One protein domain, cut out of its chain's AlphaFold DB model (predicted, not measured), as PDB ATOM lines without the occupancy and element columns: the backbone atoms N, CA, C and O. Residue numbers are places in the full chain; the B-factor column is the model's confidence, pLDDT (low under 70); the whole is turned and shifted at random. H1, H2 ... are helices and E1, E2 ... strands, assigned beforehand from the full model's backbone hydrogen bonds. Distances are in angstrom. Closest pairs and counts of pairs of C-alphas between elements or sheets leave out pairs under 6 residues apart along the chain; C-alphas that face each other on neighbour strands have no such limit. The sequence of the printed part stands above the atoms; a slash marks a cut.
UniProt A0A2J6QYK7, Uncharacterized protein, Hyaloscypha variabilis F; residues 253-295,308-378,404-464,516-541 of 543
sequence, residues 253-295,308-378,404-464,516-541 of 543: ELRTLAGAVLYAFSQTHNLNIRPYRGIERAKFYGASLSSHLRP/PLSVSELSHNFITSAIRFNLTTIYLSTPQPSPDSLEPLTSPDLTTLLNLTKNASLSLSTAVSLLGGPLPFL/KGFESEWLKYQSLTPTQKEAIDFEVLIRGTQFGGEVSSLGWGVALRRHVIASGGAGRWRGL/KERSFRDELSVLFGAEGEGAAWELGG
ATOM      1  N   GLU A 253     -29.502 -26.047  27.565       95.81
ATOM      2  CA  GLU A 253     -30.803 -26.408  28.114       95.81
ATOM      3  C   GLU A 253     -31.425 -25.272  28.939       95.81
ATOM      4  O   GLU A 253     -32.577 -24.889  28.710       95.81
ATOM      5  N   LEU A 254     -30.651 -24.696  29.858       97.19
ATOM      6  CA  LEU A 254     -31.081 -23.582  30.699       97.19
ATOM      7  C   LEU A 254     -31.239 -22.297  29.876       97.19
ATOM      8  O   LEU A 254     -32.230 -21.587  30.049       97.19
ATOM      9  N   ARG A 255     -30.348 -22.035  28.908       96.50
ATOM     10  CA  ARG A 255     -30.495 -20.899  27.973       96.50
ATOM     11  C   ARG A 255     -31.740 -21.027  27.095       96.50
ATOM     12  O   ARG A 255     -32.413 -20.031  26.834       96.50
ATOM     13  N   THR A 256     -32.090 -22.242  26.674       96.88
ATOM     14  CA  THR A 256     -33.321 -22.522  25.916       96.88
ATOM     15  C   THR A 256     -34.553 -22.198  26.755       96.88
ATOM     16  O   THR A 256     -35.481 -21.542  26.277       96.88
ATOM     17  N   LEU A 257     -34.548 -22.596  28.029       97.31
ATOM     18  CA  LEU A 257     -35.642 -22.307  28.949       97.31
ATOM     19  C   LEU A 257     -35.739 -20.810  29.280       97.31
ATOM     20  O   LEU A 257     -36.838 -20.258  29.266       97.31
ATOM     21  N   ALA A 258     -34.612 -20.116  29.458       97.38
ATOM     22  CA  ALA A 258     -34.579 -18.656  29.574       97.38
ATOM     23  C   ALA A 258     -35.115 -17.958  28.311       97.38
ATOM     24  O   ALA A 258     -35.895 -17.009  28.404       97.38
ATOM     25  N   GLY A 259     -34.784 -18.469  27.121       96.75
ATOM     26  CA  GLY A 259     -35.363 -18.023  25.853       96.75
ATOM     27  C   GLY A 259     -36.884 -18.198  25.805       96.75
ATOM     28  O   GLY A 259     -37.595 -17.312  25.326       96.75
ATOM     29  N   ALA A 260     -37.403 -19.304  26.347       96.62
ATOM     30  CA  ALA A 260     -38.841 -19.525  26.475       96.62
ATOM     31  C   ALA A 260     -39.491 -18.543  27.464       96.62
ATOM     32  O   ALA A 260     -40.547 -17.994  27.147       96.62
ATOM     33  N   VAL A 261     -38.849 -18.264  28.605       97.12
ATOM     34  CA  VAL A 261     -39.301 -17.248  29.572       97.12
ATOM     35  C   VAL A 261     -39.344 -15.864  28.921       97.12
ATOM     36  O   VAL A 261     -40.364 -15.186  29.011       97.12
ATOM     37  N   LEU A 262     -38.300 -15.460  28.192       96.44
ATOM     38  CA  LEU A 262     -38.263 -14.190  27.455       96.44
ATOM     39  C   LEU A 262     -39.354 -14.101  26.385       96.44
ATOM     40  O   LEU A 262     -39.974 -13.049  26.220       96.44
ATOM     41  N   TYR A 263     -39.607 -15.197  25.663       96.06
ATOM     42  CA  TYR A 263     -40.680 -15.251  24.676       96.06
ATOM     43  C   TYR A 263     -42.048 -15.084  25.344       96.06
ATOM     44  O   TYR A 263     -42.816 -14.214  24.930       96.06
ATOM     45  N   ALA A 264     -42.328 -15.859  26.400       95.31
ATOM     46  CA  ALA A 264     -43.550 -15.743  27.197       95.31
ATOM     47  C   ALA A 264     -43.731 -14.311  27.698       95.31
ATOM     48  O   ALA A 264     -44.779 -13.705  27.498       95.31
ATOM     49  N   PHE A 265     -42.671 -13.730  28.258       95.38
ATOM     50  CA  PHE A 265     -42.685 -12.378  28.786       95.38
ATOM     51  C   PHE A 265     -43.009 -11.335  27.719       95.38
ATOM     52  O   PHE A 265     -43.852 -10.460  27.928       95.38
ATOM     53  N   SER A 266     -42.400 -11.477  26.539       94.75
ATOM     54  CA  SER A 266     -42.675 -10.608  25.404       94.75
ATOM     55  C   SER A 266     -44.112 -10.715  24.907       94.75
ATOM     56  O   SER A 266     -44.635  -9.707  24.435       94.75
ATOM     57  N   GLN A 267     -44.724 -11.904  24.945       93.12
ATOM     58  CA  GLN A 267     -46.108 -12.098  24.506       93.12
ATOM     59  C   GLN A 267     -47.099 -11.568  25.544       93.12
ATOM     60  O   GLN A 267     -47.980 -10.790  25.191       93.12
ATOM     61  N   THR A 268     -46.921 -11.927  26.818       91.88
ATOM     62  CA  THR A 268     -47.835 -11.565  27.912       91.88
ATOM     63  C   THR A 268     -47.990 -10.054  28.066       91.88
ATOM     64  O   THR A 268     -49.098  -9.575  28.280       91.88
ATOM     65  N   HIS A 269     -46.898  -9.299  27.917       94.12
ATOM     66  CA  HIS A 269     -46.899  -7.844  28.126       94.12
ATOM     67  C   HIS A 269     -46.707  -7.037  26.841       94.12
ATOM     68  O   HIS A 269     -46.458  -5.838  26.904       94.12
ATOM     69  N   ASN A 270     -46.796  -7.676  25.668       94.00
ATOM     70  CA  ASN A 270     -46.618  -7.031  24.362       94.00
ATOM     71  C   ASN A 270     -45.312  -6.205  24.244       94.00
ATOM     72  O   ASN A 270     -45.278  -5.119  23.666       94.00
ATOM     73  N   LEU A 271     -44.208  -6.725  24.790       93.94
ATOM     74  CA  LEU A 271     -42.933  -5.995  24.870       93.94
ATOM     75  C   LEU A 271     -42.200  -5.908  23.521       93.94
ATOM     76  O   LEU A 271     -41.283  -5.099  23.354       93.94
ATOM     77  N   ASN A 272     -42.578  -6.752  22.552       93.38
ATOM     78  CA  ASN A 272     -41.922  -6.880  21.247       93.38
ATOM     79  C   ASN A 272     -40.389  -7.027  21.378       93.38
ATOM     80  O   ASN A 272     -39.630  -6.271  20.763       93.38
ATOM     81  N   ILE A 273     -39.932  -7.914  22.269       93.75
ATOM     82  CA  ILE A 273     -38.503  -8.199  22.474       93.75
ATOM     83  C   ILE A 273     -37.948  -8.834  21.199       93.75
ATOM     84  O   ILE A 273     -38.611  -9.660  20.568       93.75
ATOM     85  N   ARG A 274     -36.733  -8.456  20.805       92.56
ATOM     86  CA  ARG A 274     -36.036  -9.043  19.658       92.56
ATOM     87  C   ARG A 274     -34.930  -9.967  20.164       92.56
ATOM     88  O   ARG A 274     -34.009  -9.494  20.821       92.56
ATOM     89  N   PRO A 275     -34.957 -11.264  19.821       88.81
ATOM     90  CA  PRO A 275     -34.063 -12.259  20.422       88.81
ATOM     91  C   PRO A 275     -32.591 -12.098  20.001       88.81
ATOM     92  O   PRO A 275     -31.695 -12.559  20.697       88.81
ATOM     93  N   TYR A 276     -32.346 -11.416  18.879       85.31
ATOM     94  CA  TYR A 276     -31.024 -11.160  18.296       85.31
ATOM     95  C   TYR A 276     -30.427  -9.798  18.685       85.31
ATOM     96  O   TYR A 276     -29.361  -9.427  18.198       85.31
ATOM     97  N   ARG A 277     -31.132  -8.994  19.488       80.38
ATOM     98  CA  ARG A 277     -30.573  -7.760  20.045       80.38
ATOM     99  C   ARG A 277     -30.169  -8.008  21.492       80.38
ATOM    100  O   ARG A 277     -30.774  -8.829  22.177       80.38
ATOM    101  N   GLY A 278     -29.132  -7.294  21.927       85.25
ATOM    102  CA  GLY A 278     -28.740  -7.239  23.328       85.25
ATOM    103  C   GLY A 278     -29.762  -6.460  24.153       85.25
ATOM    104  O   GLY A 278     -30.953  -6.757  24.140       85.25
ATOM    105  N   ILE A 279     -29.312  -5.433  24.865       91.75
ATOM    106  CA  ILE A 279     -30.202  -4.633  25.711       91.75
ATOM    107  C   ILE A 279     -31.014  -3.655  24.854       91.75
ATOM    108  O   ILE A 279     -30.468  -2.782  24.176       91.75
ATOM    109  N   GLU A 280     -32.338  -3.791  24.895       92.12
ATOM    110  CA  GLU A 280     -33.266  -2.913  24.186       92.12
ATOM    111  C   GLU A 280     -33.918  -1.895  25.132       92.12
ATOM    112  O   GLU A 280     -34.199  -2.177  26.299       92.12
ATOM    113  N   ARG A 281     -34.200  -0.694  24.615       92.38
ATOM    114  CA  ARG A 281     -34.932   0.347  25.349       92.38
ATOM    115  C   ARG A 281     -36.424   0.014  25.442       92.38
ATOM    116  O   ARG A 281     -36.970  -0.624  24.543       92.38
ATOM    117  N   ALA A 282     -37.069   0.519  26.494       93.50
ATOM    118  CA  ALA A 282     -38.515   0.442  26.717       93.50
ATOM    119  C   ALA A 282     -39.096  -0.988  26.653       93.50
ATOM    120  O   ALA A 282     -40.144  -1.208  26.051       93.50
ATOM    121  N   LYS A 283     -38.395  -1.972  27.233       95.75
ATOM    122  CA  LYS A 283     -38.864  -3.360  27.357       95.75
ATOM    123  C   LYS A 283     -39.354  -3.645  28.764       95.75
ATOM    124  O   LYS A 283     -40.549  -3.690  28.999       95.75
ATOM    125  N   PHE A 284     -38.439  -3.831  29.704       97.50
ATOM    126  CA  PHE A 284     -38.789  -4.177  31.075       97.50
ATOM    127  C   PHE A 284     -37.688  -3.768  32.043       97.50
ATOM    128  O   PHE A 284     -36.530  -3.584  31.656       97.50
ATOM    129  N   TYR A 285     -38.069  -3.643  33.307       97.88
ATOM    130  CA  TYR A 285     -37.146  -3.464  34.417       97.88
ATOM    131  C   TYR A 285     -36.818  -4.832  35.028       97.88
ATOM    132  O   TYR A 285     -37.726  -5.566  35.408       97.88
ATOM    133  N   GLY A 286     -35.542  -5.198  35.096       97.69
ATOM    134  CA  GLY A 286     -35.089  -6.387  35.814       97.69
ATOM    135  C   GLY A 286     -34.876  -6.071  37.290       97.69
ATOM    136  O   GLY A 286     -34.221  -5.086  37.620       97.69
ATOM    137  N   ALA A 287     -35.414  -6.901  38.172       95.38
ATOM    138  CA  ALA A 287     -35.272  -6.795  39.615       95.38
ATOM    139  C   ALA A 287     -34.737  -8.111  40.186       95.38
ATOM    140  O   ALA A 287     -35.210  -9.179  39.803       95.38
ATOM    141  N   SER A 288     -33.784  -8.040  41.114       92.12
ATOM    142  CA  SER A 288     -33.259  -9.217  41.815       92.12
ATOM    143  C   SER A 288     -33.305  -9.014  43.322       92.12
ATOM    144  O   SER A 288     -32.722  -8.059  43.836       92.12
ATOM    145  N   LEU A 289     -33.956  -9.941  44.021       85.62
ATOM    146  CA  LEU A 289     -33.915 -10.053  45.479       85.62
ATOM    147  C   LEU A 289     -33.049 -11.256  45.868       85.62
ATOM    148  O   LEU A 289     -33.193 -12.315  45.259       85.62
ATOM    149  N   SER A 290     -32.190 -11.118  46.881       74.44
ATOM    150  CA  SER A 290     -31.396 -12.224  47.426       74.44
ATOM    151  C   SER A 290     -31.872 -12.608  48.832       74.44
ATOM    152  O   SER A 290     -32.362 -11.780  49.593       74.44
ATOM    153  N   SER A 291     -31.755 -13.889  49.197       58.06
ATOM    154  CA  SER A 291     -32.114 -14.398  50.530       58.06
ATOM    155  C   SER A 291     -30.953 -14.204  51.501       58.06
ATOM    156  O   SER A 291     -30.394 -15.177  51.977       58.06
ATOM    157  N   HIS A 292     -30.528 -12.962  51.747       47.47
ATOM    158  CA  HIS A 292     -29.597 -12.571  52.825       47.47
ATOM    159  C   HIS A 292     -28.402 -13.507  53.141       47.47
ATOM    160  O   HIS A 292     -27.888 -13.512  54.266       47.47
ATOM    161  N   LEU A 293     -27.888 -14.272  52.171       41.34
ATOM    162  CA  LEU A 293     -26.659 -15.036  52.341       41.34
ATOM    163  C   LEU A 293     -25.498 -14.059  52.203       41.34
ATOM    164  O   LEU A 293     -24.918 -13.865  51.139       41.34
ATOM    165  N   ARG A 294     -25.200 -13.409  53.332       44.88
ATOM    166  CA  ARG A 294     -23.960 -12.674  53.547       44.88
ATOM    167  C   ARG A 294     -22.796 -13.606  53.203       44.88
ATOM    168  O   ARG A 294     -22.756 -14.716  53.745       44.88
ATOM    169  N   PRO A 295     -21.813 -13.169  52.404       36.19
ATOM    170  CA  PRO A 295     -20.528 -13.844  52.361       36.19
ATOM    171  C   PRO A 295     -20.013 -13.987  53.794       36.19
ATOM    172  O   PRO A 295     -19.949 -13.012  54.548       36.19
ATOM    173  N   PRO A 308     -28.532  -3.609  56.651       61.81
ATOM    174  CA  PRO A 308     -29.029  -4.124  55.377       61.81
ATOM    175  C   PRO A 308     -30.354  -3.458  54.992       61.81
ATOM    176  O   PRO A 308     -31.211  -3.245  55.860       61.81
ATOM    177  N   LEU A 309     -30.531  -3.167  53.703       68.75
ATOM    178  CA  LEU A 309     -31.799  -2.656  53.189       68.75
ATOM    179  C   LEU A 309     -32.904  -3.688  53.406       68.75
ATOM    180  O   LEU A 309     -32.736  -4.874  53.128       68.75
ATOM    181  N   SER A 310     -34.051  -3.231  53.899       76.88
ATOM    182  CA  SER A 310     -35.240  -4.073  53.995       76.88
ATOM    183  C   SER A 310     -35.808  -4.381  52.609       76.88
ATOM    184  O   SER A 310     -35.674  -3.595  51.667       76.88
ATOM    185  N   VAL A 311     -36.534  -5.497  52.489       76.12
ATOM    186  CA  VAL A 311     -37.218  -5.858  51.235       76.12
ATOM    187  C   VAL A 311     -38.197  -4.765  50.798       76.12
ATOM    188  O   VAL A 311     -38.344  -4.510  49.604       76.12
ATOM    189  N   SER A 312     -38.826  -4.065  51.747       79.19
ATOM    190  CA  SER A 312     -39.693  -2.914  51.465       79.19
ATOM    191  C   SER A 312     -38.927  -1.745  50.831       79.19
ATOM    192  O   SER A 312     -39.364  -1.199  49.816       79.19
ATOM    193  N   GLU A 313     -37.749  -1.396  51.358       83.06
ATOM    194  CA  GLU A 313     -36.895  -0.343  50.787       83.06
ATOM    195  C   GLU A 313     -36.402  -0.716  49.382       83.06
ATOM    196  O   GLU A 313     -36.497   0.096  48.459       83.06
ATOM    197  N   LEU A 314     -35.963  -1.965  49.181       84.50
ATOM    198  CA  LEU A 314     -35.590  -2.481  47.857       84.50
ATOM    199  C   LEU A 314     -36.772  -2.436  46.879       84.50
ATOM    200  O   LEU A 314     -36.632  -1.964  45.751       84.50
ATOM    201  N   SER A 315     -37.959  -2.846  47.329       86.62
ATOM    202  CA  SER A 315     -39.192  -2.806  46.538       86.62
ATOM    203  C   SER A 315     -39.533  -1.384  46.089       86.62
ATOM    204  O   SER A 315     -39.820  -1.149  44.911       86.62
ATOM    205  N   HIS A 316     -39.443  -0.412  47.000       88.06
ATOM    206  CA  HIS A 316     -39.627   1.002  46.682       88.06
ATOM    207  C   HIS A 316     -38.599   1.507  45.663       88.06
ATOM    208  O   HIS A 316     -38.969   2.221  44.724       88.06
ATOM    209  N   ASN A 317     -37.331   1.118  45.805       89.69
ATOM    210  CA  ASN A 317     -36.267   1.494  44.876       89.69
ATOM    211  C   ASN A 317     -36.500   0.928  43.468       89.69
ATOM    212  O   ASN A 317     -36.331   1.653  42.480       89.69
ATOM    213  N   PHE A 318     -36.941  -0.327  43.360       92.19
ATOM    214  CA  PHE A 318     -37.258  -0.960  42.079       92.19
ATOM    215  C   PHE A 318     -38.419  -0.265  41.371       92.19
ATOM    216  O   PHE A 318     -38.305   0.087  40.198       92.19
ATOM    217  N   ILE A 319     -39.509   0.006  42.090       93.00
ATOM    218  CA  ILE A 319     -40.699   0.664  41.534       93.00
ATOM    219  C   ILE A 319     -40.384   2.098  41.113       93.00
ATOM    220  O   ILE A 319     -40.711   2.504  39.999       93.00
ATOM    221  N   THR A 320     -39.691   2.853  41.968       92.81
ATOM    222  CA  THR A 320     -39.274   4.227  41.657       92.81
ATOM    223  C   THR A 320     -38.396   4.263  40.408       92.81
ATOM    224  O   THR A 320     -38.560   5.135  39.553       92.81
ATOM    225  N   SER A 321     -37.489   3.294  40.266       91.81
ATOM    226  CA  SER A 321     -36.620   3.183  39.094       91.81
ATOM    227  C   SER A 321     -37.407   2.801  37.839       91.81
ATOM    228  O   SER A 321     -37.252   3.460  36.814       91.81
ATOM    229  N   ALA A 322     -38.305   1.815  37.914       94.31
ATOM    230  CA  ALA A 322     -39.163   1.432  36.793       94.31
ATOM    231  C   ALA A 322     -39.986   2.626  36.270       94.31
ATOM    232  O   ALA A 322     -39.945   2.919  35.074       94.31
ATOM    233  N   ILE A 323     -40.627   3.385  37.169       94.38
ATOM    234  CA  ILE A 323     -41.389   4.599  36.826       94.38
ATOM    235  C   ILE A 323     -40.481   5.655  36.188       94.38
ATOM    236  O   ILE A 323     -40.817   6.216  35.147       94.38
ATOM    237  N   ARG A 324     -39.307   5.911  36.778       93.81
ATOM    238  CA  ARG A 324     -38.344   6.900  36.269       93.81
ATOM    239  C   ARG A 324     -37.931   6.624  34.823       93.81
ATOM    240  O   ARG A 324     -37.715   7.567  34.067       93.81
ATOM    241  N   PHE A 325     -37.798   5.354  34.452       92.19
ATOM    242  CA  PHE A 325     -37.433   4.936  33.098       92.19
ATOM    243  C   PHE A 325     -38.640   4.670  32.189       92.19
ATOM    244  O   PHE A 325     -38.459   4.179  31.075       92.19
ATOM    245  N   ASN A 326     -39.849   5.028  32.636       95.06
ATOM    246  CA  ASN A 326     -41.103   4.830  31.913       95.06
ATOM    247  C   ASN A 326     -41.326   3.360  31.502       95.06
ATOM    248  O   ASN A 326     -41.717   3.061  30.373       95.06
ATOM    249  N   LEU A 327     -41.005   2.434  32.410       96.31
ATOM    250  CA  LEU A 327     -41.176   0.995  32.229       96.31
ATOM    251  C   LEU A 327     -42.422   0.541  32.987       96.31
ATOM    252  O   LEU A 327     -42.555   0.809  34.176       96.31
ATOM    253  N   THR A 328     -43.312  -0.175  32.304       95.81
ATOM    254  CA  THR A 328     -44.599  -0.635  32.856       95.81
ATOM    255  C   THR A 328     -44.550  -2.052  33.421       95.81
ATOM    256  O   THR A 328     -45.508  -2.502  34.046       95.81
ATOM    257  N   THR A 329     -43.452  -2.774  33.189       96.12
ATOM    258  CA  THR A 329     -43.343  -4.203  33.496       96.12
ATOM    259  C   THR A 329     -42.008  -4.513  34.170       96.12
ATOM    260  O   THR A 329     -40.949  -4.088  33.696       96.12
ATOM    261  N   ILE A 330     -42.063  -5.272  35.266       96.81
ATOM    262  CA  ILE A 330     -40.923  -5.736  36.060       96.81
ATOM    263  C   ILE A 330     -40.789  -7.257  35.916       96.81
ATOM    264  O   ILE A 330     -41.746  -7.993  36.166       96.81
ATOM    265  N   TYR A 331     -39.590  -7.721  35.561       97.25
ATOM    266  CA  TYR A 331     -39.179  -9.110  35.751       97.25
ATOM    267  C   TYR A 331     -38.466  -9.236  37.095       97.25
ATOM    268  O   TYR A 331     -37.470  -8.550  37.309       97.25
ATOM    269  N   LEU A 332     -38.958 -10.091  37.983       94.31
ATOM    270  CA  LEU A 332     -38.409 -10.281  39.319       94.31
ATOM    271  C   LEU A 332     -37.793 -11.674  39.455       94.31
ATOM    272  O   LEU A 332     -38.502 -12.676  39.365       94.31
ATOM    273  N   SER A 333     -36.494 -11.710  39.745       92.50
ATOM    274  CA  SER A 333     -35.843 -12.881  40.326       92.50
ATOM    275  C   SER A 333     -36.027 -12.856  41.837       92.50
ATOM    276  O   SER A 333     -35.854 -11.819  42.491       92.50
ATOM    277  N   THR A 334     -36.403 -14.006  42.383       82.25
ATOM    278  CA  THR A 334     -36.562 -14.203  43.820       82.25
ATOM    279  C   THR A 334     -35.740 -15.393  44.271       82.25
ATOM    280  O   THR A 334     -35.654 -16.374  43.522       82.25
ATOM    281  N   PRO A 335     -35.227 -15.369  45.509       73.12
ATOM    282  CA  PRO A 335     -34.465 -16.475  46.044       73.12
ATOM    283  C   PRO A 335     -35.309 -17.738  46.015       73.12
ATOM    284  O   PRO A 335     -36.457 -17.747  46.467       73.12
ATOM    285  N   GLN A 336     -34.739 -18.796  45.459       68.38
ATOM    286  CA  GLN A 336     -35.331 -20.115  45.552       68.38
ATOM    287  C   GLN A 336     -34.950 -20.705  46.916       68.38
ATOM    288  O   GLN A 336     -33.807 -20.532  47.341       68.38
ATOM    289  N   PRO A 337     -35.879 -21.368  47.625       58.44
ATOM    290  CA  PRO A 337     -35.564 -21.985  48.905       58.44
ATOM    291  C   PRO A 337     -34.461 -23.033  48.714       58.44
ATOM    292  O   PRO A 337     -34.630 -23.970  47.933       58.44
ATOM    293  N   SER A 338     -33.343 -22.858  49.421       52.03
ATOM    294  CA  SER A 338     -32.264 -23.843  49.539       52.03
ATOM    295  C   SER A 338     -32.084 -24.255  51.008       52.03
ATOM    296  O   SER A 338     -32.367 -23.448  51.900       52.03
ATOM    297  N   PRO A 339     -31.596 -25.473  51.305       45.94
ATOM    298  CA  PRO A 339     -31.357 -25.940  52.674       45.94
ATOM    299  C   PRO A 339     -30.378 -25.049  53.456       45.94
ATOM    300  O   PRO A 339     -30.469 -24.969  54.676       45.94
ATOM    301  N   ASP A 340     -29.465 -24.377  52.746       45.22
ATOM    302  CA  ASP A 340     -28.445 -23.489  53.315       45.22
ATOM    303  C   ASP A 340     -28.931 -22.023  53.438       45.22
ATOM    304  O   ASP A 340     -28.286 -21.214  54.108       45.22
ATOM    305  N   SER A 341     -30.063 -21.654  52.815       49.28
ATOM    306  CA  SER A 341     -30.645 -20.310  52.935       49.28
ATOM    307  C   SER A 341     -31.349 -20.148  54.282       49.28
ATOM    308  O   SER A 341     -32.349 -20.806  54.562       49.28
ATOM    309  N   LEU A 342     -30.799 -19.282  55.140       44.72
ATOM    310  CA  LEU A 342     -31.210 -19.214  56.544       44.72
ATOM    311  C   LEU A 342     -32.613 -18.645  56.776       44.72
ATOM    312  O   LEU A 342     -33.159 -18.958  57.820       44.72
ATOM    313  N   GLU A 343     -33.222 -17.925  55.829       46.19
ATOM    314  CA  GLU A 343     -34.677 -17.712  55.767       46.19
ATOM    315  C   GLU A 343     -35.101 -17.446  54.305       46.19
ATOM    316  O   GLU A 343     -34.474 -16.625  53.625       46.19
ATOM    317  N   PRO A 344     -36.152 -18.104  53.777       53.12
ATOM    318  CA  PRO A 344     -36.801 -17.668  52.542       53.12
ATOM    319  C   PRO A 344     -37.315 -16.232  52.698       53.12
ATOM    320  O   PRO A 344     -37.685 -15.834  53.804       53.12
ATOM    321  N   LEU A 345     -37.428 -15.473  51.599       57.72
ATOM    322  CA  LEU A 345     -38.213 -14.232  51.634       57.72
ATOM    323  C   LEU A 345     -39.592 -14.544  52.221       57.72
ATOM    324  O   LEU A 345     -40.291 -15.444  51.742       57.72
ATOM    325  N   THR A 346     -39.976 -13.811  53.260       58.62
ATOM    326  CA  THR A 346     -41.246 -14.066  53.922       58.62
ATOM    327  C   THR A 346     -42.396 -13.670  52.988       58.62
ATOM    328  O   THR A 346     -42.305 -12.716  52.208       58.62
ATOM    329  N   SER A 347     -43.517 -14.394  53.043       61.09
ATOM    330  CA  SER A 347     -44.719 -14.032  52.281       61.09
ATOM    331  C   SER A 347     -45.179 -12.568  52.459       61.09
ATOM    332  O   SER A 347     -45.604 -11.981  51.455       61.09
ATOM    333  N   PRO A 348     -45.086 -11.916  53.643       64.25
ATOM    334  CA  PRO A 348     -45.459 -10.506  53.777       64.25
ATOM    335  C   PRO A 348     -44.541  -9.542  53.011       64.25
ATOM    336  O   PRO A 348     -45.043  -8.554  52.463       64.25
ATOM    337  N   ASP A 349     -43.243  -9.830  52.890       69.88
ATOM    338  CA  ASP A 349     -42.309  -8.984  52.131       69.88
ATOM    339  C   ASP A 349     -42.685  -8.931  50.643       69.88
ATOM    340  O   ASP A 349     -42.758  -7.873  50.013       69.88
ATOM    341  N   LEU A 350     -43.028 -10.090  50.090       72.88
ATOM    342  CA  LEU A 350     -43.409 -10.243  48.687       72.88
ATOM    343  C   LEU A 350     -44.823  -9.723  48.408       72.88
ATOM    344  O   LEU A 350     -45.083  -9.147  47.349       72.88
ATOM    345  N   THR A 351     -45.726  -9.849  49.381       75.88
ATOM    346  CA  THR A 351     -47.064  -9.239  49.326       75.88
ATOM    347  C   THR A 351     -46.971  -7.714  49.275       75.88
ATOM    348  O   THR A 351     -47.708  -7.069  48.526       75.88
ATOM    349  N   THR A 352     -46.027  -7.129  50.014       79.06
ATOM    350  CA  THR A 352     -45.767  -5.685  49.989       79.06
ATOM    351  C   THR A 352     -45.336  -5.233  48.596       79.06
ATOM    352  O   THR A 352     -45.936  -4.311  48.044       79.06
ATOM    353  N   LEU A 353     -44.379  -5.928  47.974       83.25
ATOM    354  CA  LEU A 353     -43.952  -5.637  46.601       83.25
ATOM    355  C   LEU A 353     -45.109  -5.754  45.592       83.25
ATOM    356  O   LEU A 353     -45.273  -4.889  44.728       83.25
ATOM    357  N   LEU A 354     -45.946  -6.787  45.713       83.94
ATOM    358  CA  LEU A 354     -47.129  -6.972  44.863       83.94
ATOM    359  C   LEU A 354     -48.142  -5.827  45.011       83.94
ATOM    360  O   LEU A 354     -48.715  -5.370  44.024       83.94
ATOM    361  N   ASN A 355     -48.365  -5.342  46.229       86.56
ATOM    362  CA  ASN A 355     -49.275  -4.225  46.469       86.56
ATOM    363  C   ASN A 355     -48.708  -2.909  45.933       86.56
ATOM    364  O   ASN A 355     -49.418  -2.158  45.267       86.56
ATOM    365  N   LEU A 356     -47.419  -2.645  46.162       88.62
ATOM    366  CA  LEU A 356     -46.766  -1.441  45.655       88.62
ATOM    367  C   LEU A 356     -46.747  -1.405  44.117       88.62
ATOM    368  O   LEU A 356     -47.013  -0.359  43.529       88.62
ATOM    369  N   THR A 357     -46.491  -2.539  43.458       89.75
ATOM    370  CA  THR A 357     -46.522  -2.638  41.985       89.75
ATOM    371  C   THR A 357     -47.924  -2.405  41.426       89.75
ATOM    372  O   THR A 357     -48.071  -1.613  40.496       89.75
ATOM    373  N   LYS A 358     -48.967  -2.987  42.038       89.38
ATOM    374  CA  LYS A 358     -50.369  -2.712  41.674       89.38
ATOM    375  C   LYS A 358     -50.727  -1.234  41.824       89.38
ATOM    376  O   LYS A 358     -51.290  -0.652  40.902       89.38
ATOM    377  N   ASN A 359     -50.359  -0.614  42.945       91.62
ATOM    378  CA  ASN A 359     -50.625   0.805  43.199       91.62
ATOM    379  C   ASN A 359     -49.925   1.717  42.179       91.62
ATOM    380  O   ASN A 359     -50.458   2.760  41.809       91.62
ATOM    381  N   ALA A 360     -48.752   1.308  41.695       92.00
ATOM    382  CA  ALA A 360     -48.003   2.000  40.652       92.00
ATOM    383  C   ALA A 360     -48.461   1.667  39.218       92.00
ATOM    384  O   ALA A 360     -47.847   2.145  38.266       92.00
ATOM    385  N   SER A 361     -49.515   0.859  39.037       93.56
ATOM    386  CA  SER A 361     -49.959   0.353  37.725       93.56
ATOM    387  C   SER A 361     -48.858  -0.381  36.940       93.56
ATOM    388  O   SER A 361     -48.810  -0.325  35.712       93.56
ATOM    389  N   LEU A 362     -47.963  -1.072  37.652       94.62
ATOM    390  CA  LEU A 362     -46.890  -1.879  37.078       94.62
ATOM    391  C   LEU A 362     -47.274  -3.359  37.070       94.62
ATOM    392  O   LEU A 362     -47.847  -3.879  38.026       94.62
ATOM    393  N   SER A 363     -46.891  -4.057  36.005       93.50
ATOM    394  CA  SER A 363     -47.008  -5.513  35.917       93.50
ATOM    395  C   SER A 363     -45.767  -6.191  36.491       93.50
ATOM    396  O   SER A 363     -44.648  -5.825  36.142       93.50
ATOM    397  N   LEU A 364     -45.953  -7.202  37.340       92.56
ATOM    398  CA  LEU A 364     -44.869  -8.002  37.916       92.56
ATOM    399  C   LEU A 364     -44.902  -9.421  37.342       92.56
ATOM    400  O   LEU A 364     -45.965 -10.035  37.248       92.56
ATOM    401  N   SER A 365     -43.749  -9.958  36.953       92.75
ATOM    402  CA  SER A 365     -43.630 -11.329  36.450       92.75
ATOM    403  C   SER A 365     -42.345 -11.992  36.927       92.75
ATOM    404  O   SER A 365     -41.315 -11.347  37.065       92.75
ATOM    405  N   THR A 366     -42.416 -13.297  37.147       92.69
ATOM    406  CA  THR A 366     -41.295 -14.206  37.430       92.69
ATOM    407  C   THR A 366     -41.273 -15.325  36.381       92.69
ATOM    408  O   THR A 366     -42.304 -15.564  35.738       92.69
ATOM    409  N   ALA A 367     -40.162 -16.062  36.237       92.81
ATOM    410  CA  ALA A 367     -40.113 -17.268  35.392       92.81
ATOM    411  C   ALA A 367     -41.296 -18.213  35.662       92.81
ATOM    412  O   ALA A 367     -41.969 -18.656  34.732       92.81
ATOM    413  N   VAL A 368     -41.608 -18.437  36.943       89.06
ATOM    414  CA  VAL A 368     -42.730 -19.275  37.385       89.06
ATOM    415  C   VAL A 368     -44.053 -18.784  36.796       89.06
ATOM    416  O   VAL A 368     -44.747 -19.550  36.131       89.06
ATOM    417  N   SER A 369     -44.386 -17.502  36.981       87.38
ATOM    418  CA  SER A 369     -45.656 -16.945  36.492       87.38
ATOM    419  C   SER A 369     -45.780 -16.955  34.967       87.38
ATOM    420  O   SER A 369     -46.880 -17.065  34.435       87.38
ATOM    421  N   LEU A 370     -44.653 -16.858  34.256       92.00
ATOM    422  CA  LEU A 370     -44.614 -16.790  32.797       92.00
ATOM    423  C   LEU A 370     -44.732 -18.162  32.139       92.00
ATOM    424  O   LEU A 370     -45.311 -18.275  31.062       92.00
ATOM    425  N   LEU A 371     -44.222 -19.203  32.797       90.19
ATOM    426  CA  LEU A 371     -44.397 -20.595  32.380       90.19
ATOM    427  C   LEU A 371     -45.716 -21.198  32.906       90.19
ATOM    428  O   LEU A 371     -46.056 -22.328  32.570       90.19
ATOM    429  N   GLY A 372     -46.493 -20.422  33.671       74.94
ATOM    430  CA  GLY A 372     -47.845 -20.733  34.150       74.94
ATOM    431  C   GLY A 372     -47.933 -21.480  35.472       74.94
ATOM    432  O   GLY A 372     -48.985 -22.019  35.808       74.94
ATOM    433  N   GLY A 373     -46.863 -21.454  36.260       68.56
ATOM    434  CA  GLY A 373     -46.988 -21.657  37.695       68.56
ATOM    435  C   GLY A 373     -47.729 -20.489  38.366       68.56
ATOM    436  O   GLY A 373     -47.855 -19.403  37.788       68.56
ATOM    437  N   PRO A 374     -48.220 -20.670  39.604       64.31
ATOM    438  CA  PRO A 374     -48.706 -19.543  40.392       64.31
ATOM    439  C   PRO A 374     -47.578 -18.521  40.572       64.31
ATOM    440  O   PRO A 374     -46.406 -18.893  40.628       64.31
ATOM    441  N   LEU A 375     -47.906 -17.235  40.735       59.78
ATOM    442  CA  LEU A 375     -46.930 -16.331  41.351       59.78
ATOM    443  C   LEU A 375     -46.464 -17.003  42.656       59.78
ATOM    444  O   LEU A 375     -47.344 -17.453  43.396       59.78
ATOM    445  N   PRO A 376     -45.151 -17.096  42.949       50.75
ATOM    446  CA  PRO A 376     -44.631 -17.955  44.024       50.75
ATOM    447  C   PRO A 376     -45.132 -17.600  45.442       50.75
ATOM    448  O   PRO A 376     -44.724 -18.214  46.420       50.75
ATOM    449  N   PHE A 377     -46.007 -16.598  45.556       53.44
ATOM    450  CA  PHE A 377     -46.393 -15.887  46.770       53.44
ATOM    451  C   PHE A 377     -47.913 -15.842  46.984       53.44
ATOM    452  O   PHE A 377     -48.374 -15.203  47.926       53.44
ATOM    453  N   LEU A 378     -48.704 -16.490  46.121       40.56
ATOM    454  CA  LEU A 378     -50.132 -16.687  46.365       40.56
ATOM    455  C   LEU A 378     -50.342 -18.056  47.025       40.56
ATOM    456  O   LEU A 378     -49.845 -19.048  46.485       40.56
ATOM    457  N   LYS A 404     -50.763 -21.888  28.668       75.75
ATOM    458  CA  LYS A 404     -51.156 -22.535  27.411       75.75
ATOM    459  C   LYS A 404     -50.048 -22.399  26.357       75.75
ATOM    460  O   LYS A 404     -49.771 -21.289  25.899       75.75
ATOM    461  N   GLY A 405     -49.440 -23.516  25.959       82.75
ATOM    462  CA  GLY A 405     -48.323 -23.566  25.010       82.75
ATOM    463  C   GLY A 405     -46.911 -23.547  25.618       82.75
ATOM    464  O   GLY A 405     -45.951 -23.459  24.851       82.75
ATOM    465  N   PHE A 406     -46.765 -23.625  26.945       88.19
ATOM    466  CA  PHE A 406     -45.504 -23.706  27.707       88.19
ATOM    467  C   PHE A 406     -45.464 -24.909  28.664       88.19
ATOM    468  O   PHE A 406     -44.624 -24.964  29.560       88.19
ATOM    469  N   GLU A 407     -46.363 -25.878  28.509       87.50
ATOM    470  CA  GLU A 407     -46.521 -27.001  29.434       87.50
ATOM    471  C   GLU A 407     -45.238 -27.841  29.549       87.50
ATOM    472  O   GLU A 407     -44.843 -28.212  30.653       87.50
ATOM    473  N   SER A 408     -44.537 -28.083  28.437       89.00
ATOM    474  CA  SER A 408     -43.250 -28.794  28.426       89.00
ATOM    475  C   SER A 408     -42.154 -28.053  29.192       89.00
ATOM    476  O   SER A 408     -41.396 -28.654  29.950       89.00
ATOM    477  N   GLU A 409     -42.065 -26.741  29.003       92.69
ATOM    478  CA  GLU A 409     -41.076 -25.890  29.658       92.69
ATOM    479  C   GLU A 409     -41.378 -25.734  31.141       92.69
ATOM    480  O   GLU A 409     -40.453 -25.685  31.945       92.69
ATOM    481  N   TRP A 410     -42.657 -25.714  31.511       90.50
ATOM    482  CA  TRP A 410     -43.084 -25.708  32.900       90.50
ATOM    483  C   TRP A 410     -42.672 -26.988  33.631       90.50
ATOM    484  O   TRP A 410     -42.003 -26.899  34.658       90.50
ATOM    485  N   LEU A 411     -42.974 -28.166  33.070       89.12
ATOM    486  CA  LEU A 411     -42.562 -29.455  33.648       89.12
ATOM    487  C   LEU A 411     -41.047 -29.519  33.847       89.12
ATOM    488  O   LEU A 411     -40.555 -29.920  34.900       89.12
ATOM    489  N   LYS A 412     -40.309 -29.053  32.841       92.38
ATOM    490  CA  LYS A 412     -38.854 -28.985  32.879       92.38
ATOM    491  C   LYS A 412     -38.337 -28.008  33.931       92.38
ATOM    492  O   LYS A 412     -37.416 -28.339  34.662       92.38
ATOM    493  N   TYR A 413     -38.935 -26.823  34.037       92.00
ATOM    494  CA  TYR A 413     -38.577 -25.829  35.049       92.00
ATOM    495  C   TYR A 413     -38.783 -26.371  36.471       92.00
ATOM    496  O   TYR A 413     -37.974 -26.111  37.362       92.00
ATOM    497  N   GLN A 414     -39.851 -27.143  36.695       89.12
ATOM    498  CA  GLN A 414     -40.152 -27.728  38.002       89.12
ATOM    499  C   GLN A 414     -39.074 -28.712  38.470       89.12
ATOM    500  O   GLN A 414     -38.744 -28.695  39.655       89.12
ATOM    501  N   SER A 415     -38.485 -29.497  37.561       90.88
ATOM    502  CA  SER A 415     -37.429 -30.465  37.894       90.88
ATOM    503  C   SER A 415     -36.054 -29.843  38.161       90.88
ATOM    504  O   SER A 415     -35.138 -30.558  38.556       90.88
ATOM    505  N   LEU A 416     -35.878 -28.536  37.932       90.50
ATOM    506  CA  LEU A 416     -34.588 -27.868  38.116       90.50
ATOM    507  C   LEU A 416     -34.258 -27.597  39.584       90.50
ATOM    508  O   LEU A 416     -35.132 -27.237  40.388       90.50
ATOM    509  N   THR A 417     -32.963 -27.656  39.894       88.31
ATOM    510  CA  THR A 417     -32.423 -27.223  41.187       88.31
ATOM    511  C   THR A 417     -32.594 -25.706  41.387       88.31
ATOM    512  O   THR A 417     -32.744 -24.964  40.407       88.31
ATOM    513  N   PRO A 418     -32.564 -25.205  42.637       86.31
ATOM    514  CA  PRO A 418     -32.567 -23.767  42.930       86.31
ATOM    515  C   PRO A 418     -31.531 -22.975  42.115       86.31
ATOM    516  O   PRO A 418     -31.876 -21.989  41.468       86.31
ATOM    517  N   THR A 419     -30.288 -23.458  42.051       87.12
ATOM    518  CA  THR A 419     -29.196 -22.808  41.308       87.12
ATOM    519  C   THR A 419     -29.412 -22.837  39.791       87.12
ATOM    520  O   THR A 419     -29.074 -21.882  39.094       87.12
ATOM    521  N   GLN A 420     -30.017 -23.895  39.245       92.25
ATOM    522  CA  GLN A 420     -30.384 -23.937  37.823       92.25
ATOM    523  C   GLN A 420     -31.492 -22.926  37.484       92.25
ATOM    524  O   GLN A 420     -31.477 -22.330  36.407       92.25
ATOM    525  N   LYS A 421     -32.431 -22.686  38.406       92.38
ATOM    526  CA  LYS A 421     -33.446 -21.628  38.269       92.38
ATOM    527  C   LYS A 421     -32.815 -20.232  38.346       92.38
ATOM    528  O   LYS A 421     -33.167 -19.375  37.542       92.38
ATOM    529  N   GLU A 422     -31.829 -20.030  39.222       91.44
ATOM    530  CA  GLU A 422     -31.026 -18.795  39.275       91.44
ATOM    531  C   GLU A 422     -30.300 -18.521  37.945       91.44
ATOM    532  O   GLU A 422     -30.261 -17.384  37.482       91.44
ATOM    533  N   ALA A 423     -29.781 -19.559  37.280       94.25
ATOM    534  CA  ALA A 423     -29.169 -19.420  35.957       94.25
ATOM    535  C   ALA A 423     -30.167 -18.936  34.891       94.25
ATOM    536  O   ALA A 423     -29.820 -18.115  34.046       94.25
ATOM    537  N   ILE A 424     -31.423 -19.388  34.950       96.31
ATOM    538  CA  ILE A 424     -32.486 -18.882  34.069       96.31
ATOM    539  C   ILE A 424     -32.757 -17.406  34.355       96.31
ATOM    540  O   ILE A 424     -32.844 -16.611  33.419       96.31
ATOM    541  N   ASP A 425     -32.851 -17.025  35.629       96.31
ATOM    542  CA  ASP A 425     -33.036 -15.630  36.024       96.31
ATOM    543  C   ASP A 425     -31.889 -14.742  35.547       96.31
ATOM    544  O   ASP A 425     -32.144 -13.678  34.984       96.31
ATOM    545  N   PHE A 426     -30.643 -15.189  35.700       96.00
ATOM    546  CA  PHE A 426     -29.462 -14.496  35.196       96.00
ATOM    547  C   PHE A 426     -29.583 -14.192  33.692       96.00
ATOM    548  O   PHE A 426     -29.475 -13.031  33.292       96.00
ATOM    549  N   GLU A 427     -29.905 -15.195  32.868       96.56
ATOM    550  CA  GLU A 427     -30.053 -15.059  31.407       96.56
ATOM    551  C   GLU A 427     -31.198 -14.116  30.988       96.56
ATOM    552  O   GLU A 427     -31.124 -13.441  29.953       96.56
ATOM    553  N   VAL A 428     -32.267 -14.033  31.786       96.94
ATOM    554  CA  VAL A 428     -33.376 -13.097  31.546       96.94
ATOM    555  C   VAL A 428     -32.993 -11.679  31.985       96.94
ATOM    556  O   VAL A 428     -33.184 -10.719  31.230       96.94
ATOM    557  N   LEU A 429     -32.429 -11.530  33.187       97.38
ATOM    558  CA  LEU A 429     -32.123 -10.242  33.814       97.38
ATOM    559  C   LEU A 429     -31.086  -9.434  33.030       97.38
ATOM    560  O   LEU A 429     -31.242  -8.217  32.889       97.38
ATOM    561  N   ILE A 430     -30.076 -10.087  32.444       95.62
ATOM    562  CA  ILE A 430     -29.058  -9.396  31.637       95.62
ATOM    563  C   ILE A 430     -29.652  -8.661  30.423       95.62
ATOM    564  O   ILE A 430     -29.045  -7.706  29.939       95.62
ATOM    565  N   ARG A 431     -30.866  -9.018  29.973       95.50
ATOM    566  CA  ARG A 431     -31.554  -8.402  28.820       95.50
ATOM    567  C   ARG A 431     -32.504  -7.255  29.173       95.50
ATOM    568  O   ARG A 431     -33.047  -6.629  28.263       95.50
ATOM    569  N   GLY A 432     -32.705  -6.956  30.457       95.88
ATOM    570  CA  GLY A 432     -33.595  -5.874  30.891       95.88
ATOM    571  C   GLY A 432     -33.178  -4.509  30.346       95.88
ATOM    572  O   GLY A 432     -31.993  -4.236  30.163       95.88
ATOM    573  N   THR A 433     -34.130  -3.604  30.118       95.50
ATOM    574  CA  THR A 433     -33.803  -2.217  29.739       95.50
ATOM    575  C   THR A 433     -32.991  -1.537  30.834       95.50
ATOM    576  O   THR A 433     -32.014  -0.848  30.558       95.50
ATOM    577  N   GLN A 434     -33.393  -1.768  32.078       96.00
ATOM    578  CA  GLN A 434     -32.719  -1.335  33.292       96.00
ATOM    579  C   GLN A 434     -32.720  -2.494  34.277       96.00
ATOM    580  O   GLN A 434     -33.597  -3.357  34.202       96.00
ATOM    581  N   PHE A 435     -31.751  -2.509  35.180       97.00
ATOM    582  CA  PHE A 435     -31.635  -3.522  36.216       97.00
ATOM    583  C   PHE A 435     -31.423  -2.878  37.585       97.00
ATOM    584  O   PHE A 435     -30.645  -1.933  37.714       97.00
ATOM    585  N   GLY A 436     -32.086  -3.420  38.603       94.25
ATOM    586  CA  GLY A 436     -31.768  -3.153  39.998       94.25
ATOM    587  C   GLY A 436     -31.698  -4.434  40.810       94.25
ATOM    588  O   GLY A 436     -32.592  -5.271  40.718       94.25
ATOM    589  N   GLY A 437     -30.673  -4.574  41.639       90.31
ATOM    590  CA  GLY A 437     -30.518  -5.734  42.514       90.31
ATOM    591  C   GLY A 437     -29.949  -5.361  43.872       90.31
ATOM    592  O   GLY A 437     -29.343  -4.306  44.027       90.31
ATOM    593  N   GLU A 438     -30.149  -6.221  44.862       84.62
ATOM    594  CA  GLU A 438     -29.339  -6.201  46.086       84.62
ATOM    595  C   GLU A 438     -27.866  -6.510  45.753       84.62
ATOM    596  O   GLU A 438     -27.569  -7.132  44.725       84.62
ATOM    597  N   VAL A 439     -26.933  -6.085  46.608       83.06
ATOM    598  CA  VAL A 439     -25.534  -6.522  46.533       83.06
ATOM    599  C   VAL A 439     -25.445  -8.024  46.833       83.06
ATOM    600  O   VAL A 439     -25.326  -8.463  47.971       83.06
ATOM    601  N   SER A 440     -25.492  -8.827  45.775       85.44
ATOM    602  CA  SER A 440     -25.344 -10.280  45.812       85.44
ATOM    603  C   SER A 440     -24.532 -10.776  44.621       85.44
ATOM    604  O   SER A 440     -24.287 -10.021  43.679       85.44
ATOM    605  N   SER A 441     -24.113 -12.042  44.637       88.81
ATOM    606  CA  SER A 441     -23.396 -12.645  43.508       88.81
ATOM    607  C   SER A 441     -24.212 -12.576  42.212       88.81
ATOM    608  O   SER A 441     -23.686 -12.133  41.194       88.81
ATOM    609  N   LEU A 442     -25.512 -12.903  42.250       91.31
ATOM    610  CA  LEU A 442     -26.415 -12.740  41.105       91.31
ATOM    611  C   LEU A 442     -26.497 -11.275  40.651       91.31
ATOM    612  O   LEU A 442     -26.349 -10.993  39.460       91.31
ATOM    613  N   GLY A 443     -26.690 -10.344  41.593       91.94
ATOM    614  CA  GLY A 443     -26.756  -8.913  41.304       91.94
ATOM    615  C   GLY A 443     -25.498  -8.408  40.596       91.94
ATOM    616  O   GLY A 443     -25.593  -7.800  39.527       91.94
ATOM    617  N   TRP A 444     -24.323  -8.723  41.143       92.31
ATOM    618  CA  TRP A 444     -23.029  -8.384  40.553       92.31
ATOM    619  C   TRP A 444     -22.809  -9.038  39.197       92.31
ATOM    620  O   TRP A 444     -22.401  -8.348  38.268       92.31
ATOM    621  N   GLY A 445     -23.130 -10.322  39.038       93.44
ATOM    622  CA  GLY A 445     -23.011 -11.002  37.748       93.44
ATOM    623  C   GLY A 445     -23.833 -10.318  36.658       93.44
ATOM    624  O   GLY A 445     -23.326 -10.057  35.565       93.44
ATOM    625  N   VAL A 446     -25.090  -9.978  36.958       95.44
ATOM    626  CA  VAL A 446     -25.957  -9.253  36.021       95.44
ATOM    627  C   VAL A 446     -25.386  -7.863  35.731       95.44
ATOM    628  O   VAL A 446     -25.275  -7.478  34.566       95.44
ATOM    629  N   ALA A 447     -24.997  -7.116  36.765       93.94
ATOM    630  CA  ALA A 447     -24.464  -5.765  36.624       93.94
ATOM    631  C   ALA A 447     -23.175  -5.728  35.784       93.94
ATOM    632  O   ALA A 447     -23.084  -4.929  34.856       93.94
ATOM    633  N   LEU A 448     -22.220  -6.627  36.037       92.69
ATOM    634  CA  LEU A 448     -20.936  -6.688  35.334       92.69
ATOM    635  C   LEU A 448     -21.105  -7.075  33.857       92.69
ATOM    636  O   LEU A 448     -20.560  -6.386  32.991       92.69
ATOM    637  N   ARG A 449     -21.934  -8.084  33.526       92.81
ATOM    638  CA  ARG A 449     -22.267  -8.400  32.115       92.81
ATOM    639  C   ARG A 449     -22.860  -7.191  31.394       92.81
ATOM    640  O   ARG A 449     -22.510  -6.905  30.250       92.81
ATOM    641  N   ARG A 450     -23.765  -6.462  32.054       93.31
ATOM    642  CA  ARG A 450     -24.420  -5.272  31.485       93.31
ATOM    643  C   ARG A 450     -23.467  -4.079  31.381       93.31
ATOM    644  O   ARG A 450     -23.603  -3.284  30.450       93.31
ATOM    645  N   HIS A 451     -22.474  -3.984  32.261       91.38
ATOM    646  CA  HIS A 451     -21.483  -2.911  32.258       91.38
ATOM    647  C   HIS A 451     -20.629  -2.890  30.985       91.38
ATOM    648  O   HIS A 451     -20.308  -1.816  30.467       91.38
ATOM    649  N   VAL A 452     -20.322  -4.064  30.420       89.25
ATOM    650  CA  VAL A 452     -19.647  -4.188  29.112       89.25
ATOM    651  C   VAL A 452     -20.429  -3.430  28.028       89.25
ATOM    652  O   VAL A 452     -19.854  -2.702  27.217       89.25
ATOM    653  N   ILE A 453     -21.763  -3.522  28.045       88.75
ATOM    654  CA  ILE A 453     -22.635  -2.805  27.103       88.75
ATOM    655  C   ILE A 453     -22.576  -1.299  27.332       88.75
ATOM    656  O   ILE A 453     -22.358  -0.546  26.382       88.75
ATOM    657  N   ALA A 454     -22.732  -0.857  28.583       84.31
ATOM    658  CA  ALA A 454     -22.662   0.560  28.951       84.31
ATOM    659  C   ALA A 454     -21.283   1.182  28.635       84.31
ATOM    660  O   ALA A 454     -21.150   2.377  28.364       84.31
ATOM    661  N   SER A 455     -20.232   0.362  28.607       80.75
ATOM    662  CA  SER A 455     -18.878   0.759  28.214       80.75
ATOM    663  C   SER A 455     -18.655   0.860  26.700       80.75
ATOM    664  O   SER A 455     -17.572   1.255  26.267       80.75
ATOM    665  N   GLY A 456     -19.678   0.581  25.890       72.25
ATOM    666  CA  GLY A 456     -19.644   0.703  24.433       72.25
ATOM    667  C   GLY A 456     -19.697  -0.626  23.676       72.25
ATOM    668  O   GLY A 456     -19.648  -0.585  22.448       72.25
ATOM    669  N   GLY A 457     -19.818  -1.767  24.370       71.88
ATOM    670  CA  GLY A 457     -19.975  -3.102  23.780       71.88
ATOM    671  C   GLY A 457     -18.776  -3.586  22.954       71.88
ATOM    672  O   GLY A 457     -17.753  -2.909  22.875       71.88
ATOM    673  N   ALA A 458     -18.901  -4.771  22.336       65.44
ATOM    674  CA  ALA A 458     -17.953  -5.309  21.346       65.44
ATOM    675  C   ALA A 458     -16.469  -5.222  21.773       65.44
ATOM    676  O   ALA A 458     -15.635  -4.666  21.060       65.44
ATOM    677  N   GLY A 459     -16.151  -5.719  22.974       61.59
ATOM    678  CA  GLY A 459     -14.781  -5.719  23.498       61.59
ATOM    679  C   GLY A 459     -14.362  -4.433  24.222       61.59
ATOM    680  O   GLY A 459     -13.184  -4.254  24.528       61.59
ATOM    681  N   ARG A 460     -15.293  -3.513  24.498       71.44
ATOM    682  CA  ARG A 460     -15.023  -2.313  25.297       71.44
ATOM    683  C   ARG A 460     -15.410  -2.536  26.753       71.44
ATOM    684  O   ARG A 460     -16.570  -2.775  27.071       71.44
ATOM    685  N   TRP A 461     -14.434  -2.373  27.634       81.88
ATOM    686  CA  TRP A 461     -14.606  -2.318  29.080       81.88
ATOM    687  C   TRP A 461     -13.993  -1.019  29.600       81.88
ATOM    688  O   TRP A 461     -12.912  -0.617  29.162       81.88
ATOM    689  N   ARG A 462     -14.670  -0.344  30.526       76.12
ATOM    690  CA  ARG A 462     -14.095   0.775  31.271       76.12
ATOM    691  C   ARG A 462     -13.954   0.331  32.716       76.12
ATOM    692  O   ARG A 462     -14.919  -0.127  33.311       76.12
ATOM    693  N   GLY A 463     -12.742   0.433  33.259       62.56
ATOM    694  CA  GLY A 463     -12.513   0.131  34.668       62.56
ATOM    695  C   GLY A 463     -13.424   0.984  35.550       62.56
ATOM    696  O   GLY A 463     -13.639   2.167  35.271       62.56
ATOM    697  N   LEU A 464     -13.952   0.380  36.610       65.50
ATOM    698  CA  LEU A 464     -14.741   1.086  37.607       65.50
ATOM    699  C   LEU A 464     -13.793   2.005  38.382       65.50
ATOM    700  O   LEU A 464     -12.906   1.548  39.101       65.50
ATOM    701  N   LYS A 516     -25.157   7.991  53.950       39.84
ATOM    702  CA  LYS A 516     -24.457   7.802  52.663       39.84
ATOM    703  C   LYS A 516     -24.367   6.308  52.325       39.84
ATOM    704  O   LYS A 516     -23.305   5.712  52.440       39.84
ATOM    705  N   GLU A 517     -25.466   5.712  51.891       48.06
ATOM    706  CA  GLU A 517     -25.429   4.443  51.160       48.06
ATOM    707  C   GLU A 517     -24.940   4.717  49.731       48.06
ATOM    708  O   GLU A 517     -25.440   5.621  49.051       48.06
ATOM    709  N   ARG A 518     -23.907   3.991  49.284       55.59
ATOM    710  CA  ARG A 518     -23.423   4.048  47.899       55.59
ATOM    711  C   ARG A 518     -23.894   2.807  47.162       55.59
ATOM    712  O   ARG A 518     -23.636   1.701  47.609       55.59
ATOM    713  N   SER A 519     -24.518   3.013  46.011       60.22
ATOM    714  CA  SER A 519     -24.842   1.953  45.064       60.22
ATOM    715  C   SER A 519     -23.805   1.884  43.948       60.22
ATOM    716  O   SER A 519     -23.366   2.926  43.449       60.22
ATOM    717  N   PHE A 520     -23.455   0.671  43.506       69.38
ATOM    718  CA  PHE A 520     -22.879   0.508  42.171       69.38
ATOM    719  C   PHE A 520     -23.910   1.002  41.165       69.38
ATOM    720  O   PHE A 520     -25.089   0.649  41.261       69.38
ATOM    721  N   ARG A 521     -23.487   1.831  40.216       69.44
ATOM    722  CA  ARG A 521     -24.392   2.391  39.222       69.44
ATOM    723  C   ARG A 521     -23.673   2.653  37.917       69.44
ATOM    724  O   ARG A 521     -22.702   3.401  37.881       69.44
ATOM    725  N   ASP A 522     -24.242   2.128  36.845       80.94
ATOM    726  CA  ASP A 522     -23.931   2.552  35.488       80.94
ATOM    727  C   ASP A 522     -25.202   3.042  34.772       80.94
ATOM    728  O   ASP A 522     -26.222   3.351  35.400       80.94
ATOM    729  N   GLU A 523     -25.132   3.199  33.450       80.69
ATOM    730  CA  GLU A 523     -26.272   3.645  32.646       80.69
ATOM    731  C   GLU A 523     -27.419   2.618  32.583       80.69
ATOM    732  O   GLU A 523     -28.530   2.982  32.192       80.69
ATOM    733  N   LEU A 524     -27.174   1.355  32.943       91.56
ATOM    734  CA  LEU A 524     -28.065   0.210  32.730       91.56
ATOM    735  C   LEU A 524     -28.419  -0.555  34.016       91.56
ATOM    736  O   LEU A 524     -29.374  -1.336  33.998       91.56
ATOM    737  N   SER A 525     -27.660  -0.391  35.095       93.94
ATOM    738  CA  SER A 525     -27.725  -1.224  36.297       93.94
ATOM    739  C   SER A 525     -27.495  -0.404  37.565       93.94
ATOM    740  O   SER A 525     -26.684   0.524  37.581       93.94
ATOM    741  N   VAL A 526     -28.177  -0.782  38.649       91.12
ATOM    742  CA  VAL A 526     -27.972  -0.244  40.000       91.12
ATOM    743  C   VAL A 526     -27.930  -1.390  41.014       91.12
ATOM    744  O   VAL A 526     -28.847  -2.206  41.038       91.12
ATOM    745  N   LEU A 527     -26.911  -1.448  41.875       89.12
ATOM    746  CA  LEU A 527     -26.883  -2.377  43.014       89.12
ATOM    747  C   LEU A 527     -27.065  -1.634  44.327       89.12
ATOM    748  O   LEU A 527     -26.355  -0.674  44.598       89.12
ATOM    749  N   PHE A 528     -28.006  -2.087  45.142       85.44
ATOM    750  CA  PHE A 528     -28.358  -1.470  46.411       85.44
ATOM    751  C   PHE A 528     -27.699  -2.235  47.568       85.44
ATOM    752  O   PHE A 528     -27.935  -3.432  47.722       85.44
ATOM    753  N   GLY A 529     -26.879  -1.550  48.367       77.69
ATOM    754  CA  GLY A 529     -26.149  -2.133  49.497       77.69
ATOM    755  C   GLY A 529     -25.331  -1.094  50.270       77.69
ATOM    756  O   GLY A 529     -25.388   0.105  49.975       77.69
ATOM    757  N   ALA A 530     -24.593  -1.552  51.281       72.00
ATOM    758  CA  ALA A 530     -23.759  -0.694  52.120       72.00
ATOM    759  C   ALA A 530     -22.478  -0.220  51.402       72.00
ATOM    760  O   ALA A 530     -22.010  -0.822  50.437       72.00
ATOM    761  N   GLU A 531     -21.861   0.862  51.895       67.06
ATOM    762  CA  GLU A 531     -20.599   1.364  51.334       67.06
ATOM    763  C   GLU A 531     -19.479   0.312  51.460       67.06
ATOM    764  O   GLU A 531     -19.205  -0.202  52.544       67.06
ATOM    765  N   GLY A 532     -18.821   0.001  50.338       68.81
ATOM    766  CA  GLY A 532     -17.757  -1.009  50.258       68.81
ATOM    767  C   GLY A 532     -18.257  -2.449  50.109       68.81
ATOM    768  O   GLY A 532     -17.454  -3.344  49.834       68.81
ATOM    769  N   GLU A 533     -19.565  -2.683  50.237       71.50
ATOM    770  CA  GLU A 533     -20.170  -3.978  49.955       71.50
ATOM    771  C   GLU A 533     -20.076  -4.267  48.452       71.50
ATOM    772  O   GLU A 533     -20.481  -3.458  47.619       71.50
ATOM    773  N   GLY A 534     -19.491  -5.408  48.087       78.19
ATOM    774  CA  GLY A 534     -19.271  -5.755  46.683       78.19
ATOM    775  C   GLY A 534     -17.994  -5.202  46.050       78.19
ATOM    776  O   GLY A 534     -17.727  -5.518  44.897       78.19
ATOM    777  N   ALA A 535     -17.138  -4.482  46.785       82.88
ATOM    778  CA  ALA A 535     -15.860  -3.994  46.242       82.88
ATOM    779  C   ALA A 535     -14.962  -5.125  45.691       82.88
ATOM    780  O   ALA A 535     -14.244  -4.941  44.709       82.88
ATOM    781  N   ALA A 536     -15.036  -6.328  46.276       86.19
ATOM    782  CA  ALA A 536     -14.340  -7.494  45.738       86.19
ATOM    783  C   ALA A 536     -14.866  -7.908  44.348       86.19
ATOM    784  O   ALA A 536     -14.086  -8.286  43.478       86.19
ATOM    785  N   TRP A 537     -16.177  -7.790  44.114       90.00
ATOM    786  CA  TRP A 537     -16.791  -8.042  42.810       90.00
ATOM    787  C   TRP A 537     -16.419  -6.964  41.790       90.00
ATOM    788  O   TRP A 537     -16.121  -7.302  40.649       90.00
ATOM    789  N   GLU A 538     -16.354  -5.693  42.195       86.44
ATOM    790  CA  GLU A 538     -15.906  -4.600  41.314       86.44
ATOM    791  C   GLU A 538     -14.486  -4.818  40.780       86.44
ATOM    792  O   GLU A 538     -14.181  -4.454  39.645       86.44
ATOM    793  N   LEU A 539     -13.614  -5.396  41.606       87.62
ATOM    794  CA  LEU A 539     -12.195  -5.548  41.300       87.62
ATOM    795  C   LEU A 539     -11.843  -6.907  40.686       87.62
ATOM    796  O   LEU A 539     -10.943  -6.965  39.850       87.62
ATOM    797  N   GLY A 540     -12.516  -7.986  41.093       89.88
ATOM    798  CA  GLY A 540     -12.179  -9.365  40.709       89.88
ATOM    799  C   GLY A 540     -13.311 -10.163  40.054       89.88
ATOM    800  O   GLY A 540     -13.115 -11.335  39.729       89.88
ATOM    801  N   GLY A 541     -14.499  -9.571  39.886       92.38
ATOM    802  CA  GLY A 541     -15.669 -10.230  39.307       92.38
ATOM    803  C   GLY A 541     -15.684 -10.143  37.790       92.38
ATOM    804  O   GLY A 541     -15.940  -9.084  37.235       92.38
TER     805      GLY A 541
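What this domain is: This is residues 253 to 295, 308 to 378, 404 to 464 and 516 to 541 of the 543 residues of an uncharacterized protein of Hyaloscypha variabilis F (UniProt A0A2J6QYK7). A twisted sheet of five parallel strands forms the core, covered on both faces by helices: H2 and H3 on one face, H6 and H7 on the other. H1 crosses H6 steeply, with the short H4 and H5 packed on H1, while the short H8 lies near H7 at the opposite end from H5. The printed part has 201 residues with eight named helices and five named strands, along the chain H1 E1 H2 E2 H3 E3 H4 H5 H6 E4 H7 E5 H8; the sheet's order is E3 E2 E1 E4 E5, and the class is mixed. The whole is compact, with a radius of gyration of the C-alphas of 16.0 A and spans of 45 by 39 by 33 A.

How they stand to each other: H1, residues 253 to 268, touches H6, residues 418 to 429, at a steep tilt of 52 degrees, closest at the C-alphas of Ala 258 and Ile 424, 5.0 A. With residues 261 to 268 alone it touches H4, residues 367 to 371; with residues 257 to 260 it only just touches H5, residues 407 to 414, with 3 pairs of C-alphas within 8 A. E1, residues 285 to 288, has E4, residues 434 to 438, on one side, N 286 and O 434 being 2.8 A apart, and E2, residues 329 to 333, on the other, N 287 and O 331 being 2.8 A apart. H2, residues 311 to 324, is over E1 and E4 at a height of 8.5 A and touches H3, residues 347 to 359, at a shallow tilt of 22 degrees. E2, H3 and E3, residues 363 to 365, form a strand-helix-strand unit, two parallel neighbour strands with a helix between, its crossover right-handed; N 365 and O 330 are 2.9 A apart. H7, residues 441 to 454, is on the same face as H6, making three layers with H2 and H3 on the other face. N 526 of E5, residues 525 to 528, and O 435 are 2.9 A apart. H8, residues 535 to 540, is close to H7 but not clearly touching. Every O i to N i+4 pair is within hydrogen-bond range in H1 to H6 and H8; in H7, 9 of 10 are.

Where its parts are: H1 runs 22.6 A from C-alpha 253 at (-30.803, -26.408, 28.114). H2 and H7 each measure 19.7 A, H3 18.4 A, H6 16.3 A and E4 14.1 A. H8 ends at C-alpha 540, (-12.179, -9.365, 40.709).

The domain as a whole: The C-alphas of Gly 405 and Lys 516 are farthest apart, at 48.1 A. Cuts leave gaps of 13.3 A from C-alpha 295 to 308, 19.9 A from 378 to 404 and 19.1 A from 464 to 516. The links H1 to E1 and E2 to H3 are long. Mean pLDDT of the printed part is 83.2; 39 residues are under 70, among them 336 to 349.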